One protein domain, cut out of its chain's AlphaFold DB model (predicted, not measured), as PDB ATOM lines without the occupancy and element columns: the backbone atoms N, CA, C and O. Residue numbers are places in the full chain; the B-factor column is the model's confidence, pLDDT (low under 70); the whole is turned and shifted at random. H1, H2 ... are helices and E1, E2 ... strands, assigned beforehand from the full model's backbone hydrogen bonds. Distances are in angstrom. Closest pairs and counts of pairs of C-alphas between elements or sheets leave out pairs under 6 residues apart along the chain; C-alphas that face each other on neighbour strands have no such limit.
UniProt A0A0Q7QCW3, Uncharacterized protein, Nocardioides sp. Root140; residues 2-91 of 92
ATOM      1  N   ALA A   2     297.011 238.292 279.101       89.62
ATOM      2  CA  ALA A   2     297.078 239.009 277.821       89.62
ATOM      3  C   ALA A   2     298.478 239.506 277.399       89.62
ATOM      4  O   ALA A   2     298.856 239.302 276.256       89.62
ATOM      5  N   GLY A   3     299.282 240.076 278.308       93.31
ATOM      6  CA  GLY A   3     300.645 240.519 277.976       93.31
ATOM      7  C   GLY A   3     301.609 239.393 277.574       93.31
ATOM      8  O   GLY A   3     302.348 239.533 276.606       93.31
ATOM      9  N   LEU A   4     301.582 238.249 278.270       95.50
ATOM     10  CA  LEU A   4     302.407 237.087 277.906       95.50
ATOM     11  C   LEU A   4     301.902 236.409 276.631       95.50
ATOM     12  O   LEU A   4     302.701 235.865 275.876       95.50
ATOM     13  N   ASP A   5     300.594 236.437 276.391       96.06
ATOM     14  CA  ASP A   5     300.013 235.877 275.171       96.06
ATOM     15  C   ASP A   5     300.358 236.755 273.959       96.06
ATOM     16  O   ASP A   5     300.802 236.235 272.942       96.06
ATOM     17  N   ALA A   6     300.284 238.083 274.093       96.31
ATOM     18  CA  ALA A   6     300.741 239.022 273.068       96.31
ATOM     19  C   ALA A   6     302.236 238.849 272.751       96.31
ATOM     20  O   ALA A   6     302.616 238.789 271.583       96.31
ATOM     21  N   ALA A   7     303.079 238.692 273.779       96.81
ATOM     22  CA  ALA A   7     304.497 238.391 273.583       96.81
ATOM     23  C   ALA A   7     304.697 237.060 272.843       96.81
ATOM     24  O   ALA A   7     305.523 236.977 271.940       96.81
ATOM     25  N   ALA A   8     303.921 236.026 273.183       96.94
ATOM     26  CA  ALA A   8     303.978 234.744 272.493       96.94
ATOM     27  C   ALA A   8     303.599 234.864 271.010       96.94
ATOM     28  O   ALA A   8     304.285 234.281 270.178       96.94
ATOM     29  N   HIS A   9     302.555 235.629 270.685       97.06
ATOM     30  CA  HIS A   9     302.143 235.863 269.300       97.06
ATOM     31  C   HIS A   9     303.231 236.570 268.489       97.06
ATOM     32  O   HIS A   9     303.605 236.074 267.431       97.06
ATOM     33  N   MET A  10     303.816 237.652 269.013       96.19
ATOM     34  CA  MET A  10     304.927 238.332 268.334       96.19
ATOM     35  C   MET A  10     306.132 237.399 268.138       96.19
ATOM     36  O   MET A  10     306.709 237.350 267.055       96.19
ATOM     37  N   LEU A  11     306.486 236.600 269.151       96.94
ATOM     38  CA  LEU A  11     307.592 235.640 269.046       96.94
ATOM     39  C   LEU A  11     307.308 234.519 268.038       96.94
ATOM     40  O   LEU A  11     308.234 234.032 267.392       96.94
ATOM     41  N   GLN A  12     306.046 234.119 267.879       96.75
ATOM     42  CA  GLN A  12     305.634 233.181 266.835       96.75
ATOM     43  C   GLN A  12     305.767 233.798 265.441       96.75
ATOM     44  O   GLN A  12     306.303 233.143 264.549       96.75
ATOM     45  N   GLU A  13     305.334 235.046 265.251       96.50
ATOM     46  CA  GLU A  13     305.499 235.773 263.985       96.50
ATOM     47  C   GLU A  13     306.979 235.954 263.628       96.50
ATOM     48  O   GLU A  13     307.377 235.718 262.484       96.50
ATOM     49  N   TYR A  14     307.810 236.287 264.619       95.69
ATOM     50  CA  TYR A  14     309.260 236.362 264.469       95.69
ATOM     51  C   TYR A  14     309.864 235.016 264.044       95.69
ATOM     52  O   TYR A  14     310.577 234.947 263.046       95.69
ATOM     53  N   ALA A  15     309.533 233.927 264.748       94.12
ATOM     54  CA  ALA A  15     310.037 232.588 264.430       94.12
ATOM     55  C   ALA A  15     309.564 232.074 263.058       94.12
ATOM     56  O   ALA A  15     310.262 231.288 262.419       94.12
ATOM     57  N   ALA A  16     308.396 232.524 262.597       96.00
ATOM     58  CA  ALA A  16     307.874 232.235 261.266       96.00
ATOM     59  C   ALA A  16     308.508 233.100 260.155       96.00
ATOM     60  O   ALA A  16     308.177 232.915 258.984       96.00
ATOM     61  N   GLY A  17     309.402 234.038 260.497       95.25
ATOM     62  CA  GLY A  17     310.058 234.932 259.540       95.25
ATOM     63  C   GLY A  17     309.142 236.023 258.977       95.25
ATOM     64  O   GLY A  17     309.440 236.587 257.927       95.25
ATOM     65  N   LEU A  18     308.028 236.323 259.652       96.56
ATOM     66  CA  LEU A  18     307.020 237.285 259.182       96.56
ATOM     67  C   LEU A  18     307.372 238.746 259.500       96.56
ATOM     68  O   LEU A  18     306.689 239.655 259.034       96.56
ATOM     69  N   LEU A  19     308.431 238.977 260.280       94.12
ATOM     70  CA  LEU A  19     308.873 240.297 260.734       94.12
ATOM     71  C   LEU A  19     310.264 240.615 260.146       94.12
ATOM     72  O   LEU A  19     311.270 240.488 260.846       94.12
ATOM     73  N   PRO A  20     310.358 240.971 258.849       91.50
ATOM     74  CA  PRO A  20     311.640 241.227 258.200       91.50
ATOM     75  C   PRO A  20     312.330 242.460 258.795       91.50
ATOM     76  O   PRO A  20     311.696 243.488 259.024       91.50
ATOM     77  N   GLY A  21     313.642 242.360 259.016       90.12
ATOM     78  CA  GLY A  21     314.447 243.443 259.594       90.12
ATOM     79  C   GLY A  21     314.254 243.649 261.100       90.12
ATOM     80  O   GLY A  21     314.808 244.596 261.650       90.12
ATOM     81  N   LEU A  22     313.484 242.786 261.767       92.31
ATOM     82  CA  LEU A  22     313.400 242.748 263.221       92.31
ATOM     83  C   LEU A  22     314.410 241.733 263.760       92.31
ATOM     84  O   LEU A  22     314.442 240.602 263.286       92.31
ATOM     85  N   GLU A  23     315.166 242.104 264.793       91.88
ATOM     86  CA  GLU A  23     315.921 241.168 265.629       91.88
ATOM     87  C   GLU A  23     315.344 241.172 267.049       91.88
ATOM     88  O   GLU A  23     315.162 242.217 267.679       91.88
ATOM     89  N   VAL A  24     315.049 239.984 267.583       93.56
ATOM     90  CA  VAL A  24     314.600 239.850 268.972       93.56
ATOM     91  C   VAL A  24     315.807 239.672 269.886       93.56
ATOM     92  O   VAL A  24     316.349 238.577 270.016       93.56
ATOM     93  N   LEU A  25     316.176 240.740 270.594       93.50
ATOM     94  CA  LEU A  25     317.313 240.732 271.522       93.50
ATOM     95  C   LEU A  25     316.955 240.207 272.921       93.50
ATOM     96  O   LEU A  25     317.764 239.532 273.572       93.50
ATOM     97  N   ALA A  26     315.760 240.543 273.421       94.44
ATOM     98  CA  ALA A  26     315.339 240.204 274.776       94.44
ATOM     99  C   ALA A  26     313.815 240.225 274.975       94.44
ATOM    100  O   ALA A  26     313.105 241.016 274.357       94.44
ATOM    101  N   LEU A  27     313.336 239.429 275.936       95.81
ATOM    102  CA  LEU A  27     312.014 239.562 276.553       95.81
ATOM    103  C   LEU A  27     312.164 240.165 277.954       95.81
ATOM    104  O   LEU A  27     312.924 239.652 278.779       95.81
ATOM    105  N   VAL A  28     311.408 241.221 278.248       95.25
ATOM    106  CA  VAL A  28     311.345 241.833 279.582       95.25
ATOM    107  C   VAL A  28     309.955 241.619 280.162       95.25
ATOM    108  O   VAL A  28     308.962 242.048 279.583       95.25
ATOM    109  N   VAL A  29     309.883 240.974 281.325       94.94
ATOM    110  CA  VAL A  29     308.627 240.766 282.054       94.94
ATOM    111  C   VAL A  29     308.620 241.638 283.300       94.94
ATOM    112  O   VAL A  29     309.508 241.517 284.143       94.94
ATOM    113  N   VAL A  30     307.609 242.494 283.423       92.50
ATOM    114  CA  VAL A  30     307.393 243.347 284.595       92.50
ATOM    115  C   VAL A  30     306.203 242.798 285.369       92.50
ATOM    116  O   VAL A  30     305.126 242.630 284.799       92.50
ATOM    117  N   ASP A  31     306.398 242.476 286.646       92.00
ATOM    118  CA  ASP A  31     305.290 242.049 287.501       92.00
ATOM    119  C   ASP A  31     304.358 243.254 287.750       92.00
ATOM    120  O   ASP A  31     304.833 244.340 288.086       92.00
ATOM    121  N   ASP A  32     303.043 243.073 287.597       88.00
ATOM    122  CA  ASP A  32     302.037 244.137 287.764       88.00
ATOM    123  C   ASP A  32     301.516 244.266 289.205       88.00
ATOM    124  O   ASP A  32     300.818 245.225 289.541       88.00
ATOM    125  N   GLU A  33     301.869 243.323 290.073       89.00
ATOM    126  CA  GLU A  33     301.423 243.258 291.454       89.00
ATOM    127  C   GLU A  33     302.524 242.745 292.382       89.00
ATOM    128  O   GLU A  33     303.425 242.008 291.983       89.00
ATOM    129  N   ARG A  34     302.425 243.099 293.669       87.56
ATOM    130  CA  ARG A  34     303.370 242.647 294.705       87.56
ATOM    131  C   ARG A  34     303.311 241.136 294.941       87.56
ATOM    132  O   ARG A  34     304.272 240.559 295.457       87.56
ATOM    133  N   ALA A  35     302.176 240.507 294.646       90.81
ATOM    134  CA  ALA A  35     301.998 239.086 294.868       90.81
ATOM    135  C   ALA A  35     302.965 238.274 293.998       90.81
ATOM    136  O   ALA A  35     303.334 238.644 292.886       90.81
ATOM    137  N   LYS A  36     303.406 237.127 294.521       89.69
ATOM    138  CA  LYS A  36     304.219 236.205 293.727       89.69
ATOM    139  C   LYS A  36     303.357 235.693 292.569       89.69
ATOM    140  O   LYS A  36     302.266 235.189 292.839       89.69
ATOM    141  N   PRO A  37     303.854 235.693 291.319       91.75
ATOM    142  CA  PRO A  37     303.076 235.179 290.204       91.75
ATOM    143  C   PRO A  37     302.735 233.714 290.431       91.75
ATOM    144  O   PRO A  37     303.541 232.955 290.982       91.75
ATOM    145  N   THR A  38     301.567 233.293 289.963       94.56
ATOM    146  CA  THR A  38     301.118 231.900 290.057       94.56
ATOM    147  C   THR A  38     302.076 230.943 289.338       94.56
ATOM    148  O   THR A  38     302.863 231.342 288.474       94.56
ATOM    149  N   LYS A  39     302.007 229.639 289.656       96.19
ATOM    150  CA  LYS A  39     302.804 228.610 288.956       96.19
ATOM    151  C   LYS A  39     302.613 228.696 287.439       96.19
ATOM    152  O   LYS A  39     303.596 228.633 286.714       96.19
ATOM    153  N   ARG A  40     301.374 228.915 286.986       95.75
ATOM    154  CA  ARG A  40     301.025 229.050 285.567       95.75
ATOM    155  C   ARG A  40     301.763 230.213 284.897       95.75
ATOM    156  O   ARG A  40     302.365 230.009 283.850       95.75
ATOM    157  N   ILE A  41     301.777 231.392 285.522       95.44
ATOM    158  CA  ILE A  41     302.499 232.566 285.004       95.44
ATOM    159  C   ILE A  41     304.005 232.282 284.939       95.44
ATOM    160  O   ILE A  41     304.631 232.515 283.910       95.44
ATOM    161  N   ARG A  42     304.587 231.714 286.003       95.50
ATOM    162  CA  ARG A  42     306.023 231.380 286.029       95.50
ATOM    163  C   ARG A  42     306.413 230.374 284.949       95.50
ATOM    164  O   ARG A  42     307.454 230.543 284.324       95.50
ATOM    165  N   THR A  43     305.594 229.346 284.736       96.94
ATOM    166  CA  THR A  43     305.818 228.365 283.669       96.94
ATOM    167  C   THR A  43     305.779 229.041 282.305       96.94
ATOM    168  O   THR A  43     306.716 228.866 281.535       96.94
ATOM    169  N   ARG A  44     304.781 229.894 282.043       96.88
ATOM    170  CA  ARG A  44     304.673 230.602 280.761       96.88
ATOM    171  C   ARG A  44     305.855 231.538 280.497       96.88
ATOM    172  O   ARG A  44     306.377 231.556 279.390       96.88
ATOM    173  N   ILE A  45     306.317 232.267 281.514       97.06
ATOM    174  CA  ILE A  45     307.528 233.099 281.414       97.06
ATOM    175  C   ILE A  45     308.746 232.238 281.053       97.06
ATOM    176  O   ILE A  45     309.546 232.638 280.217       97.06
ATOM    177  N   ARG A  46     308.888 231.055 281.665       96.75
ATOM    178  CA  ARG A  46     310.002 230.141 281.378       96.75
ATOM    179  C   ARG A  46     309.934 229.567 279.963       96.75
ATOM    180  O   ARG A  46     310.975 229.460 279.330       96.75
ATOM    181  N   GLU A  47     308.743 229.204 279.492       96.81
ATOM    182  CA  GLU A  47     308.524 228.731 278.119       96.81
ATOM    183  C   GLU A  47     308.975 229.784 277.102       96.81
ATOM    184  O   GLU A  47     309.831 229.496 276.275       96.81
ATOM    185  N   LEU A  48     308.467 231.016 277.218       96.81
ATOM    186  CA  LEU A  48     308.841 232.116 276.320       96.81
ATOM    187  C   LEU A  48     310.307 232.528 276.486       96.81
ATOM    188  O   LEU A  48     310.977 232.871 275.520       96.81
ATOM    189  N   GLY A  49     310.843 232.446 277.704       96.25
ATOM    190  CA  GLY A  49     312.260 232.678 277.966       96.25
ATOM    191  C   GLY A  49     313.186 231.715 277.224       96.25
ATOM    192  O   GLY A  49     314.322 232.076 276.948       96.25
ATOM    193  N   GLY A  50     312.713 230.511 276.890       95.81
ATOM    194  CA  GLY A  50     313.472 229.541 276.100       95.81
ATOM    195  C   GLY A  50     313.527 229.858 274.604       95.81
ATOM    196  O   GLY A  50     314.291 229.213 273.893       95.81
ATOM    197  N   THR A  51     312.736 230.822 274.120       95.50
ATOM    198  CA  THR A  51     312.651 231.178 272.694       95.50
ATOM    199  C   THR A  51     313.307 232.518 272.369       95.50
ATOM    200  O   THR A  51     313.205 232.982 271.238       95.50
ATOM    201  N   VAL A  52     313.947 233.166 273.346       95.75
ATOM    202  CA  VAL A  52     314.614 234.464 273.176       95.75
ATOM    203  C   VAL A  52     316.056 234.405 273.681       95.75
ATOM    204  O   VAL A  52     316.340 233.635 274.600       95.75
ATOM    205  N   PRO A  53     316.975 235.237 273.155       94.44
ATOM    206  CA  PRO A  53     318.369 235.227 273.603       94.44
ATOM    207  C   PRO A  53     318.537 235.636 275.069       94.44
ATOM    208  O   PRO A  53     319.399 235.117 275.777       94.44
ATOM    209  N   ASN A  54     317.712 236.578 275.538       95.31
ATOM    210  CA  ASN A  54     317.772 237.100 276.897       95.31
ATOM    211  C   ASN A  54     316.368 237.219 277.500       95.31
ATOM    212  O   ASN A  54     315.470 237.797 276.893       95.31
ATOM    213  N   LEU A  55     316.199 236.746 278.735       95.81
ATOM    214  CA  LEU A  55     315.003 236.983 279.541       95.81
ATOM    215  C   LEU A  55     315.371 237.828 280.763       95.81
ATOM    216  O   LEU A  55     316.180 237.411 281.597       95.81
ATOM    217  N   TYR A  56     314.719 238.978 280.909       95.62
ATOM    218  CA  TYR A  56     314.812 239.820 282.095       95.62
ATOM    219  C   TYR A  56     313.479 239.865 282.826       95.62
ATOM    220  O   TYR A  56     312.410 239.914 282.217       95.62
ATOM    221  N   ARG A  57     313.542 239.877 284.157       93.12
ATOM    222  CA  ARG A  57     312.362 240.023 285.000       93.12
ATOM    223  C   ARG A  57     312.546 241.174 285.970       93.12
ATOM    224  O   ARG A  57     313.502 241.188 286.744       93.12
ATOM    225  N   LEU A  58     311.610 242.109 285.931       92.44
ATOM    226  CA  LEU A  58     311.524 243.226 286.851       92.44
ATOM    227  C   LEU A  58     310.388 242.940 287.842       92.44
ATOM    228  O   LEU A  58     309.225 242.911 287.438       92.44
ATOM    229  N   PRO A  59     310.695 242.686 289.125       90.69
ATOM    230  CA  PRO A  59     309.654 242.484 290.121       90.69
ATOM    231  C   PRO A  59     308.854 243.768 290.342       90.69
ATOM    232  O   PRO A  59     309.276 244.851 289.933       90.69
ATOM    233  N   TRP A  60     307.739 243.635 291.057       91.12
ATOM    234  CA  TRP A  60     306.863 244.734 291.437       91.12
ATOM    235  C   TRP A  60     307.618 245.956 291.970       91.12
ATOM    236  O   TRP A  60     308.379 245.842 292.936       91.12
ATOM    237  N   GLN A  61     307.366 247.125 291.379       90.50
ATOM    238  CA  GLN A  61     307.909 248.400 291.843       90.50
ATOM    239  C   GLN A  61     306.781 249.271 292.376       90.50
ATOM    240  O   GLN A  61     306.058 249.898 291.611       90.50
ATOM    241  N   GLN A  62     306.653 249.323 293.706       87.81
ATOM    242  CA  GLN A  62     305.585 250.079 294.364       87.81
ATOM    243  C   GLN A  62     305.551 251.541 293.905       87.81
ATOM    244  O   GLN A  62     304.483 252.041 293.580       87.81
ATOM    245  N   ALA A  63     306.723 252.176 293.816       87.00
ATOM    246  CA  ALA A  63     306.853 253.572 293.412       87.00
ATOM    247  C   ALA A  63     306.208 253.866 292.046       87.00
ATOM    248  O   ALA A  63     305.710 254.962 291.848       87.00
ATOM    249  N   TRP A  64     306.149 252.886 291.136       89.25
ATOM    250  CA  TRP A  64     305.587 253.068 289.796       89.25
ATOM    251  C   TRP A  64     304.051 253.052 289.742       89.25
ATOM    252  O   TRP A  64     303.506 253.416 288.703       89.25
ATOM    253  N   ARG A  65     303.334 252.642 290.806       85.44
ATOM    254  CA  ARG A  65     301.863 252.854 290.872       85.44
ATOM    255  C   ARG A  65     301.528 254.312 291.055       85.44
ATOM    256  O   ARG A  65     300.581 254.794 290.448       85.44
ATOM    257  N   ASP A  66     302.263 254.927 291.969       86.88
ATOM    258  CA  ASP A  66     301.920 256.221 292.529       86.88
ATOM    259  C   ASP A  66     302.583 257.334 291.710       86.88
ATOM    260  O   ASP A  66     301.998 258.396 291.518       86.88
ATOM    261  N   ASP A  67     303.775 257.054 291.176       85.75
ATOM    262  CA  ASP A  67     304.546 257.954 290.329       85.75
ATOM    263  C   ASP A  67     305.265 257.146 289.226       85.75
ATOM    264  O   ASP A  67     306.354 256.581 289.445       85.75
ATOM    265  N   PRO A  68     304.642 256.993 288.039       70.12
ATOM    266  CA  PRO A  68     305.313 256.355 286.917       70.12
ATOM    267  C   PRO A  68     306.601 257.138 286.613       70.12
ATOM    268  O   PRO A  68     306.638 258.350 286.757       70.12
ATOM    269  N   TYR A  69     307.671 256.452 286.200       73.12
ATOM    270  CA  TYR A  69     309.002 257.030 285.905       73.12
ATOM    271  C   TYR A  69     309.936 257.300 287.097       73.12
ATOM    272  O   TYR A  69     311.069 257.735 286.880       73.12
ATOM    273  N   GLN A  70     309.556 256.946 288.329       82.19
ATOM    274  CA  GLN A  70     310.492 256.965 289.462       82.19
ATOM    275  C   GLN A  70     311.758 256.128 289.176       82.19
ATOM    276  O   GLN A  70     311.645 254.939 288.832       82.19
ATOM    277  N   PRO A  71     312.969 256.699 289.349       79.50
ATOM    278  CA  PRO A  71     314.217 255.986 289.122       79.50
ATOM    279  C   PRO A  71     314.308 254.710 289.957       79.50
ATOM    280  O   PRO A  71     314.144 254.708 291.176       79.50
ATOM    281  N   ASN A  72     314.625 253.603 289.294       86.81
ATOM    282  CA  ASN A  72     314.720 252.300 289.929       86.81
ATOM    283  C   ASN A  72     316.028 251.617 289.546       86.81
ATOM    284  O   ASN A  72     316.268 251.382 288.368       86.81
ATOM    285  N   LYS A  73     316.853 251.232 290.527       87.19
ATOM    286  CA  LYS A  73     318.157 250.591 290.264       87.19
ATOM    287  C   LYS A  73     318.039 249.293 289.461       87.19
ATOM    288  O   LYS A  73     318.880 249.022 288.608       87.19
ATOM    289  N   THR A  74     317.008 248.492 289.721       86.88
ATOM    290  CA  THR A  74     316.758 247.238 288.999       86.88
ATOM    291  C   THR A  74     316.354 247.526 287.558       86.88
ATOM    292  O   THR A  74     316.914 246.925 286.644       86.88
ATOM    293  N   ALA A  75     315.442 248.478 287.343       87.44
ATOM    294  CA  ALA A  75     315.046 248.884 285.996       87.44
ATOM    295  C   ALA A  75     316.214 249.519 285.229       87.44
ATOM    296  O   ALA A  75     316.453 249.143 284.090       87.44
ATOM    297  N   ALA A  76     316.994 250.395 285.872       89.62
ATOM    298  CA  ALA A  76     318.182 251.015 285.291       89.62
ATOM    299  C   ALA A  76     319.210 249.962 284.861       89.62
ATOM    300  O   ALA A  76     319.733 250.026 283.757       89.62
ATOM    301  N   ARG A  77     319.441 248.929 285.680       90.31
ATOM    302  CA  ARG A  77     320.333 247.822 285.314       90.31
ATOM    303  C   ARG A  77     319.829 247.040 284.099       90.31
ATOM    304  O   ARG A  77     320.639 246.645 283.264       90.31
ATOM    305  N   ILE A  78     318.522 246.787 284.014       91.12
ATOM    306  CA  ILE A  78     317.919 246.121 282.851       91.12
ATOM    307  C   ILE A  78     318.046 247.020 281.614       91.12
ATOM    308  O   ILE A  78     318.473 246.530 280.575       91.12
ATOM    309  N   ALA A  79     317.768 248.319 281.739       88.19
ATOM    310  CA  ALA A  79     317.904 249.293 280.658       88.19
ATOM    311  C   ALA A  79     319.341 249.353 280.126       88.19
ATOM    312  O   ALA A  79     319.553 249.094 278.947       88.19
ATOM    313  N   SER A  80     320.340 249.529 280.999       90.44
ATOM    314  CA  SER A  80     321.754 249.506 280.592       90.44
ATOM    315  C   SER A  80     322.148 248.187 279.926       90.44
ATOM    316  O   SER A  80     323.003 248.154 279.040       90.44
ATOM    317  N   ARG A  81     321.531 247.068 280.330       90.19
ATOM    318  CA  ARG A  81     321.780 245.779 279.687       90.19
ATOM    319  C   ARG A  81     321.172 245.721 278.287       90.19
ATOM    320  O   ARG A  81     321.864 245.270 277.382       90.19
ATOM    321  N   ILE A  82     319.942 246.196 278.109       88.12
ATOM    322  CA  ILE A  82     319.280 246.293 276.801       88.12
ATOM    323  C   ILE A  82     320.077 247.210 275.871       88.12
ATOM    324  O   ILE A  82     320.421 246.794 274.771       88.12
ATOM    325  N   GLU A  83     320.477 248.389 276.347       89.56
ATOM    326  CA  GLU A  83     321.323 249.325 275.596       89.56
ATOM    327  C   GLU A  83     322.624 248.658 275.134       89.56
ATOM    328  O   GLU A  83     323.023 248.802 273.977       89.56
ATOM    329  N   SER A  84     323.262 247.860 276.000       89.56
ATOM    330  CA  SER A  84     324.482 247.127 275.636       89.56
ATOM    331  C   SER A  84     324.267 246.067 274.550       89.56
ATOM    332  O   SER A  84     325.205 245.761 273.817       89.56
ATOM    333  N   LEU A  85     323.058 245.501 274.438       87.94
ATOM    334  CA  LEU A  85     322.730 244.528 273.392       87.94
ATOM    335  C   LEU A  85     322.605 245.227 272.037       87.94
ATOM    336  O   LEU A  85     323.213 244.774 271.074       87.94
ATOM    337  N   THR A  86     321.932 246.378 271.992       83.25
ATOM    338  CA  THR A  86     321.761 247.170 270.763       83.25
ATOM    339  C   THR A  86     323.094 247.678 270.202       83.25
ATOM    340  O   THR A  86     323.300 247.711 268.995       83.25
ATOM    341  N   HIS A  87     324.045 248.054 271.064       77.56
ATOM    342  CA  HIS A  87     325.360 248.531 270.610       77.56
ATOM    343  C   HIS A  87     326.279 247.412 270.107       77.56
ATOM    344  O   HIS A  87     327.201 247.688 269.342       77.56
ATOM    345  N   LYS A  88     326.053 246.165 270.537       65.44
ATOM    346  CA  LYS A  88     326.839 245.005 270.097       65.44
ATOM    347  C   LYS A  88     326.480 244.579 268.666       65.44
ATOM    348  O   LYS A  88     327.346 244.079 267.958       65.44
ATOM    349  N   GLU A  89     325.236 244.811 268.259       57.34
ATOM    350  CA  GLU A  89     324.731 244.522 266.912       57.34
ATOM    351  C   GLU A  89     325.379 245.435 265.856       57.34
ATOM    352  O   GLU A  89     325.889 244.953 264.856       57.34
ATOM    353  N   ASN A  90     325.520 246.737 266.140       58.53
ATOM    354  CA  ASN A  90     326.106 247.728 265.218       58.53
ATOM    355  C   ASN A  90     327.628 247.588 264.964       58.53
ATOM    356  O   ASN A  90     328.226 248.462 264.334       58.53
ATOM    357  N   GLN A  91     328.281 246.552 265.499       53.88
ATOM    358  CA  GLN A  91     329.731 246.324 265.381       53.88
ATOM    359  C   GLN A  91     330.093 244.958 264.771       53.88
ATOM    360  O   GLN A  91     331.280 244.630 264.721       53.88
TER     361      GLN A  91
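What this domain is: This is residues 2 to 91 of the 92 residues of an uncharacterized protein of Nocardioides sp. Root140 (UniProt A0A0Q7QCW3). A small ribbon of two short parallel strands, E1 and E2, runs through the middle of a flat slab, with helices H1 and H2 on one side of it and the long helix H4 on the other. The short helix H3 lies out beyond one end of the ribbon, on the way from E2 to H4. The printed part has 90 residues, with four named helices and two named strands in the order H1, E1, H2, E2, H3, H4, and the class is mostly helix. It is only just compact, close to loose, with a radius of gyration of the C-alphas of 14.6 A and spans of 39 by 34 by 18 A.

Where its parts are: Find C-alpha 2 at (297.078, 239.009, 277.821); from there H1, residues 2 to 15, runs 19.7 A. Go on to C-alpha 27 at (312.014, 239.562, 276.553), where E1, residues 27 to 30, begins and covers 10.0 A. H2 is residues 39 to 49, 15.1 A long, and E2 is residues 55 to 58, 10.2 A long. H3 takes residues 63 to 66, 5.7 A. Last comes H4, residues 73 to 89, 25.0 A long, ending with C-alpha 89 at (324.731, 244.522, 266.912).

How they stand to each other: Start at the sheet, where E1 and E2 are parallel neighbours at 16 degrees. Look for N 29 and O 56, 2.9 A apart, and N 58 and O 29, 2.8 A apart, both within hydrogen-bond range. E1, H2 and E2 form a strand-helix-strand unit, two parallel neighbour strands with a helix between them along the chain, and its crossover is right-handed. The closest C-alphas of E1 and H2 are those of Leu 27 and Gly 49, 7.0 A apart. H1 and E1 are near each other, with 7 pairs of C-alphas within 10 A. With its residues 4 to 8 alone, H1 only just touches H2, with 3 pairs of C-alphas within 8 A; the closest are those of Ala 8 and Leu 48, 6.7 A apart. H1 and H2 run the same way at a shallow tilt of 25 degrees. For E2 and H4, look at the closest C-alphas, those of Leu 58 and Ala 75, 6.7 A apart. H4 is apart from H1, H2 and H3. In H1, H2 and H4 every O i to N i+4 pair is within hydrogen-bond range; H3 is too short for such a pair, and its one O i to N i+3 pair is within range.

The domain as a whole: The two C-alphas farthest apart are those of Ala 35 and Gln 91, at 41.1 A. The printed part has no cut. The link from H1 to E1, with 11 residues, is long. The mean pLDDT of the printed part is 90.2, and you will find it under 70 at residues 88 to 91.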